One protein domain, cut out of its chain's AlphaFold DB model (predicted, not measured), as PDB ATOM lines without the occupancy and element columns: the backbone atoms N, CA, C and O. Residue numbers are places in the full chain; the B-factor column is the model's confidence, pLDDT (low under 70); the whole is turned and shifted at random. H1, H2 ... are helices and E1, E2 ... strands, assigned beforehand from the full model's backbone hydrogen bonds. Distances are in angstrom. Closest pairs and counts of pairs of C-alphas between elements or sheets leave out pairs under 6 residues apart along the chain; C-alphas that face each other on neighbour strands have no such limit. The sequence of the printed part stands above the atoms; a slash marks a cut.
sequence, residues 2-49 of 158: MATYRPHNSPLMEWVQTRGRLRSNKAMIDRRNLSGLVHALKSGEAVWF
ATOM      1  N   MET A   2     -41.992 -16.893  35.161       90.50
ATOM      2  CA  MET A   2     -41.705 -15.481  34.951       90.50
ATOM      3  C   MET A   2     -42.953 -14.667  35.293       90.50
ATOM      4  O   MET A   2     -44.072 -15.141  35.103       90.50
ATOM      5  N   ALA A   3     -42.776 -13.454  35.800       88.38
ATOM      6  CA  ALA A   3     -43.893 -12.583  36.156       88.38
ATOM      7  C   ALA A   3     -43.833 -11.278  35.369       88.38
ATOM      8  O   ALA A   3     -42.748 -10.738  35.131       88.38
ATOM      9  N   THR A   4     -44.998 -10.743  35.007       91.69
ATOM     10  CA  THR A   4     -45.073  -9.360  34.539       91.69
ATOM     11  C   THR A   4     -44.710  -8.380  35.647       91.69
ATOM     12  O   THR A   4     -45.021  -8.575  36.825       91.69
ATOM     13  N   TYR A   5     -44.042  -7.297  35.258       92.56
ATOM     14  CA  TYR A   5     -43.521  -6.309  36.185       92.56
ATOM     15  C   TYR A   5     -43.736  -4.888  35.681       92.56
ATOM     16  O   TYR A   5     -43.727  -4.608  34.484       92.56
ATOM     17  N   ARG A   6     -43.934  -3.971  36.622       91.81
ATOM     18  CA  ARG A   6     -43.875  -2.533  36.392       91.81
ATOM     19  C   ARG A   6     -43.051  -1.967  37.543       91.81
ATOM     20  O   ARG A   6     -43.508  -2.122  38.676       91.81
ATOM     21  N   PRO A   7     -41.929  -1.290  37.263       93.31
ATOM     22  CA  PRO A   7     -41.155  -0.648  38.307       93.31
ATOM     23  C   PRO A   7     -42.011   0.287  39.160       93.31
ATOM     24  O   PRO A   7     -42.894   1.002  38.658       93.31
ATOM     25  N   HIS A   8     -41.766   0.252  40.460       95.62
ATOM     26  CA  HIS A   8     -42.388   1.146  41.411       95.62
ATOM     27  C   HIS A   8     -41.810   2.561  41.257       95.62
ATOM     28  O   HIS A   8     -40.628   2.744  40.982       95.62
ATOM     29  N   ASN A   9     -42.640   3.590  41.457       95.81
ATOM     30  CA  ASN A   9     -42.217   4.985  41.269       95.81
ATOM     31  C   ASN A   9     -41.172   5.445  42.308       95.81
ATOM     32  O   ASN A   9     -40.353   6.307  42.024       95.81
ATOM     33  N   SER A  10     -41.233   4.895  43.523       97.81
ATOM     34  CA  SER A  10     -40.244   5.129  44.587       97.81
ATOM     35  C   SER A  10     -39.083   4.129  44.480       97.81
ATOM     36  O   SER A  10     -39.363   2.927  44.544       97.81
ATOM     37  N   PRO A  11     -37.815   4.587  44.408       97.06
ATOM     38  CA  PRO A  11     -36.640   3.713  44.331       97.06
ATOM     39  C   PRO A  11     -36.497   2.744  45.511       97.06
ATOM     40  O   PRO A  11     -36.115   1.591  45.329       97.06
ATOM     41  N   LEU A  12     -36.847   3.182  46.726       97.50
ATOM     42  CA  LEU A  12     -36.811   2.319  47.909       97.50
ATOM     43  C   LEU A  12     -37.809   1.164  47.769       97.50
ATOM     44  O   LEU A  12     -37.470   0.001  47.971       97.50
ATOM     45  N   MET A  13     -39.043   1.489  47.392       97.75
ATOM     46  CA  MET A  13     -40.091   0.487  47.205       97.75
ATOM     47  C   MET A  13     -39.807  -0.429  46.012       97.75
ATOM     48  O   MET A  13     -40.141  -1.608  46.070       97.75
ATOM     49  N   GLU A  14     -39.163   0.089  44.964       96.56
ATOM     50  CA  GLU A  14     -38.668  -0.704  43.837       96.56
ATOM     51  C   GLU A  14     -37.664  -1.758  44.312       96.56
ATOM     52  O   GLU A  14     -37.833  -2.944  44.033       96.56
ATOM     53  N   TRP A  15     -36.673  -1.353  45.111       95.50
ATOM     54  CA  TRP A  15     -35.695  -2.278  45.680       95.50
ATOM     55  C   TRP A  15     -36.354  -3.348  46.564       95.50
ATOM     56  O   TRP A  15     -36.068  -4.539  46.409       95.50
ATOM     57  N   VAL A  16     -37.284  -2.953  47.447       96.44
ATOM     58  CA  VAL A  16     -38.026  -3.888  48.315       96.44
ATOM     59  C   VAL A  16     -38.834  -4.888  47.480       96.44
ATOM     60  O   VAL A  16     -38.773  -6.097  47.723       96.44
ATOM     61  N   GLN A  17     -39.574  -4.403  46.482       94.75
ATOM     62  CA  GLN A  17     -40.437  -5.231  45.643       94.75
ATOM     63  C   GLN A  17     -39.628  -6.207  44.783       94.75
ATOM     64  O   GLN A  17     -39.954  -7.398  44.752       94.75
ATOM     65  N   THR A  18     -38.564  -5.731  44.137       93.19
ATOM     66  CA  THR A  18     -37.672  -6.555  43.315       93.19
ATOM     67  C   THR A  18     -37.010  -7.648  44.148       93.19
ATOM     68  O   THR A  18     -37.089  -8.827  43.793       93.19
ATOM     69  N   ARG A  19     -36.450  -7.303  45.318       94.00
ATOM     70  CA  ARG A  19     -35.834  -8.285  46.224       94.00
ATOM     71  C   ARG A  19     -36.834  -9.342  46.694       94.00
ATOM     72  O   ARG A  19     -36.486 -10.516  46.775       94.00
ATOM     73  N   GLY A  20     -38.071  -8.948  46.995       93.94
ATOM     74  CA  GLY A  20     -39.132  -9.878  47.383       93.94
ATOM     75  C   GLY A  20     -39.538 -10.823  46.249       93.94
ATOM     76  O   GLY A  20     -39.606 -12.035  46.450       93.94
ATOM     77  N   ARG A  21     -39.773 -10.286  45.045       92.00
ATOM     78  CA  ARG A  21     -40.257 -11.054  43.887       92.00
ATOM     79  C   ARG A  21     -39.239 -12.053  43.346       92.00
ATOM     80  O   ARG A  21     -39.645 -13.143  42.939       92.00
ATOM     81  N   LEU A  22     -37.950 -11.723  43.374       92.12
ATOM     82  CA  LEU A  22     -36.881 -12.609  42.896       92.12
ATOM     83  C   LEU A  22     -36.647 -13.839  43.786       92.12
ATOM     84  O   LEU A  22     -35.965 -14.768  43.372       92.12
ATOM     85  N   ARG A  23     -37.256 -13.908  44.979       92.19
ATOM     86  CA  ARG A  23     -37.215 -15.118  45.822       92.19
ATOM     87  C   ARG A  23     -37.995 -16.295  45.233       92.19
ATOM     88  O   ARG A  23     -37.756 -17.429  45.633       92.19
ATOM     89  N   SER A  24     -38.957 -16.031  44.348       87.62
ATOM     90  CA  SER A  24     -39.880 -17.056  43.832       87.62
ATOM     91  C   SER A  24     -40.111 -16.983  42.321       87.62
ATOM     92  O   SER A  24     -40.718 -17.892  41.759       87.62
ATOM     93  N   ASN A  25     -39.632 -15.933  41.648       86.56
ATOM     94  CA  ASN A  25     -39.717 -15.794  40.194       86.56
ATOM     95  C   ASN A  25     -38.339 -15.966  39.560       86.56
ATOM     96  O   ASN A  25     -37.360 -15.408  40.047       86.56
ATOM     97  N   LYS A  26     -38.290 -16.677  38.428       86.62
ATOM     98  CA  LYS A  26     -37.059 -16.856  37.642       86.62
ATOM     99  C   LYS A  26     -36.603 -15.538  37.013       86.62
ATOM    100  O   LYS A  26     -35.414 -15.260  36.950       86.62
ATOM    101  N   ALA A  27     -37.561 -14.743  36.543       89.38
ATOM    102  CA  ALA A  27     -37.328 -13.427  35.971       89.38
ATOM    103  C   ALA A  27     -38.595 -12.568  36.060       89.38
ATOM    104  O   ALA A  27     -39.714 -13.080  36.178       89.38
ATOM    105  N   MET A  28     -38.401 -11.257  35.972       91.25
ATOM    106  CA  MET A  28     -39.458 -10.258  35.889       91.25
ATOM    107  C   MET A  28     -39.362  -9.574  34.529       91.25
ATOM    108  O   MET A  28     -38.321  -9.017  34.193       91.25
ATOM    109  N   ILE A  29     -40.431  -9.638  33.740       92.81
ATOM    110  CA  ILE A  29     -40.482  -9.044  32.403       92.81
ATOM    111  C   ILE A  29     -41.352  -7.794  32.478       92.81
ATOM    112  O   ILE A  29     -42.477  -7.851  32.980       92.81
ATOM    113  N   ASP A  30     -40.848  -6.659  31.986       91.50
ATOM    114  CA  ASP A  30     -41.637  -5.428  31.930       91.50
ATOM    115  C   ASP A  30     -42.949  -5.680  31.176       91.50
ATOM    116  O   ASP A  30     -42.956  -6.266  30.094       91.50
ATOM    117  N   ARG A  31     -44.076  -5.231  31.731       86.75
ATOM    118  CA  ARG A  31     -45.409  -5.423  31.137       86.75
ATOM    119  C   ARG A  31     -45.545  -4.860  29.714       86.75
ATOM    120  O   ARG A  31     -46.459  -5.251  28.997       86.75
ATOM    121  N   ARG A  32     -44.681  -3.922  29.311       87.50
ATOM    122  CA  ARG A  32     -44.613  -3.353  27.953       87.50
ATOM    123  C   ARG A  32     -43.796  -4.230  26.999       87.50
ATOM    124  O   ARG A  32     -43.937  -4.087  25.789       87.50
ATOM    125  N   ASN A  33     -42.980  -5.148  27.515       92.25
ATOM    126  CA  ASN A  33     -42.180  -6.088  26.734       92.25
ATOM    127  C   ASN A  33     -42.987  -7.355  26.385       92.25
ATOM    128  O   ASN A  33     -42.713  -8.457  26.864       92.25
ATOM    129  N   LEU A  34     -44.004  -7.187  25.536       90.19
ATOM    130  CA  LEU A  34     -44.859  -8.290  25.083       90.19
ATOM    131  C   LEU A  34     -44.074  -9.376  24.333       90.19
ATOM    132  O   LEU A  34     -44.358 -10.559  24.509       90.19
ATOM    133  N   SER A  35     -43.074  -9.002  23.531       93.81
ATOM    134  CA  SER A  35     -42.235  -9.965  22.807       93.81
ATOM    135  C   SER A  35     -41.440 -10.859  23.760       93.81
ATOM    136  O   SER A  35     -41.375 -12.065  23.538       93.81
ATOM    137  N   GLY A  36     -40.910 -10.303  24.854       95.38
ATOM    138  CA  GLY A  36     -40.240 -11.067  25.906       95.38
ATOM    139  C   GLY A  36     -41.164 -12.082  26.581       95.38
ATOM    140  O   GLY A  36     -40.772 -13.231  26.775       95.38
ATOM    141  N   LEU A  37     -42.412 -11.696  26.874       95.56
ATOM    142  CA  LEU A  37     -43.414 -12.612  27.439       95.56
ATOM    143  C   LEU A  37     -43.752 -13.753  26.465       95.56
ATOM    144  O   LEU A  37     -43.819 -14.910  26.874       95.56
ATOM    145  N   VAL A  38     -43.925 -13.448  25.175       96.31
ATOM    146  CA  VAL A  38     -44.182 -14.465  24.138       96.31
ATOM    147  C   VAL A  38     -42.994 -15.410  23.981       96.31
ATOM    148  O   VAL A  38     -43.192 -16.618  23.869       96.31
ATOM    149  N   HIS A  39     -41.766 -14.885  23.981       96.25
ATOM    150  CA  HIS A  39     -40.560 -15.701  23.872       96.25
ATOM    151  C   HIS A  39     -40.427 -16.670  25.051       96.25
ATOM    152  O   HIS A  39     -40.200 -17.854  24.832       96.25
ATOM    153  N   ALA A  40     -40.662 -16.190  26.276       96.12
ATOM    154  CA  ALA A  40     -40.681 -17.029  27.472       96.12
ATOM    155  C   ALA A  40     -41.703 -18.173  27.364       96.12
ATOM    156  O   ALA A  40     -41.374 -19.335  27.597       96.12
ATOM    157  N   LEU A  41     -42.936 -17.866  26.951       96.81
ATOM    158  CA  LEU A  41     -43.965 -18.890  26.755       96.81
ATOM    159  C   LEU A  41     -43.538 -19.932  25.707       96.81
ATOM    160  O   LEU A  41     -43.682 -21.132  25.933       96.81
ATOM    161  N   LYS A  42     -42.955 -19.493  24.584       96.56
ATOM    162  CA  LYS A  42     -42.451 -20.391  23.530       96.56
ATOM    163  C   LYS A  42     -41.245 -21.225  23.959       96.56
ATOM    164  O   LYS A  42     -41.060 -22.314  23.427       96.56
ATOM    165  N   SER A  43     -40.450 -20.756  24.921       95.94
ATOM    166  CA  SER A  43     -39.343 -21.523  25.502       95.94
ATOM    167  C   SER A  43     -39.791 -22.507  26.593       95.94
ATOM    168  O   SER A  43     -38.944 -23.056  27.293       95.94
ATOM    169  N   GLY A  44     -41.100 -22.711  26.777       94.25
ATOM    170  CA  GLY A  44     -41.652 -23.637  27.770       94.25
ATOM    171  C   GLY A  44     -41.737 -23.071  29.190       94.25
ATOM    172  O   GLY A  44     -41.967 -23.822  30.135       94.25
ATOM    173  N   GLU A  45     -41.562 -21.759  29.370       95.62
ATOM    174  CA  GLU A  45     -41.705 -21.119  30.677       95.62
ATOM    175  C   GLU A  45     -43.164 -20.779  30.974       95.62
ATOM    176  O   GLU A  45     -43.930 -20.371  30.105       95.62
ATOM    177  N   ALA A  46     -43.541 -20.866  32.249       94.56
ATOM    178  CA  ALA A  46     -44.809 -20.324  32.719       94.56
ATOM    179  C   ALA A  46     -44.697 -18.807  32.922       94.56
ATOM    180  O   ALA A  46     -43.759 -18.347  33.582       94.56
ATOM    181  N   VAL A  47     -45.677 -18.046  32.430       95.31
ATOM    182  CA  VAL A  47     -45.789 -16.594  32.633       95.31
ATOM    183  C   VAL A  47     -47.039 -16.279  33.448       95.31
ATOM    184  O   VAL A  47     -48.141 -16.664  33.071       95.31
ATOM    185  N   TRP A  48     -46.875 -15.537  34.542       93.88
ATOM    186  CA  TRP A  48     -47.993 -14.980  35.300       93.88
ATOM    187  C   TRP A  48     -48.365 -13.588  34.773       93.88
ATOM    188  O   TRP A  48     -47.514 -12.696  34.697       93.88
ATOM    189  N   PHE A  49     -49.640 -13.404  34.423       93.75
ATOM    190  CA  PHE A  49     -50.208 -12.167  33.884       93.75
ATOM    191  C   PHE A  49     -51.505 -11.822  34.628       93.75
ATOM    192  O   PHE A  49     -52.378 -12.677  34.746       93.75
TER     193      PHE A  49
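What this domain is: This is residues 2 to 49 of the 158 residues of the protein "Lipid A biosynthesis lauroyl acyltransferase" of Klebsiella oxytoca (UniProt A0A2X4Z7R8). A short pair of parallel strands, E1 and E2, stands in the middle of a flat, drawn-out model, with helix H1 towards one end of the longest axis and helix H2 towards the other. After H2 the last residues fold back, and residues 47 to 48 pair in parallel with residues 2 to 3 of E1. The printed part has 48 residues with two named strands and two named helices, in the order E1, H1, E2, H2; the class is mixed, helices and strands. It is only just compact, close to loose, with a radius of gyration of the C-alphas of 11.3 A, and its outline, only just flat, spans 34 by 22 by 12 A.

Where its parts are: E1, residues 2 to 5, begins at C-alpha 2 at (-41.705, -15.481, 34.951). E2 is residues 27 to 30. H1, residues 11 to 21, measures 15.2 A from first to last C-alpha. H2, residues 34 to 42, measures 12.4 A and ends at C-alpha 42 at (-42.451, -20.391, 23.530).

How they stand to each other: E1 and E2 are parallel neighbours, with 35 degrees between their directions. N 5 and O 29 are within hydrogen-bond range at 2.8 A, as are N 29 and O 3 at 2.9 A. E1, H1 and E2 form a strand-helix-strand unit, two parallel neighbour strands with a helix between them in the chain, and its crossover is right-handed. The closest C-alphas of E2 and H2, those of Ile 29 and Leu 37, are 6.8 A apart. H1 and H2 are apart. In both helices every O i to N i+4 pair is within hydrogen-bond range.

The domain as a whole: The two C-alphas farthest apart, those of Leu 12 and Lys 42, are 33.8 A apart. The printed part has no cut, and the links E1 to H1, H1 to E2 and E2 to H2 are tight. The mean pLDDT of the printed part is 93.4, and no printed residue is under 70.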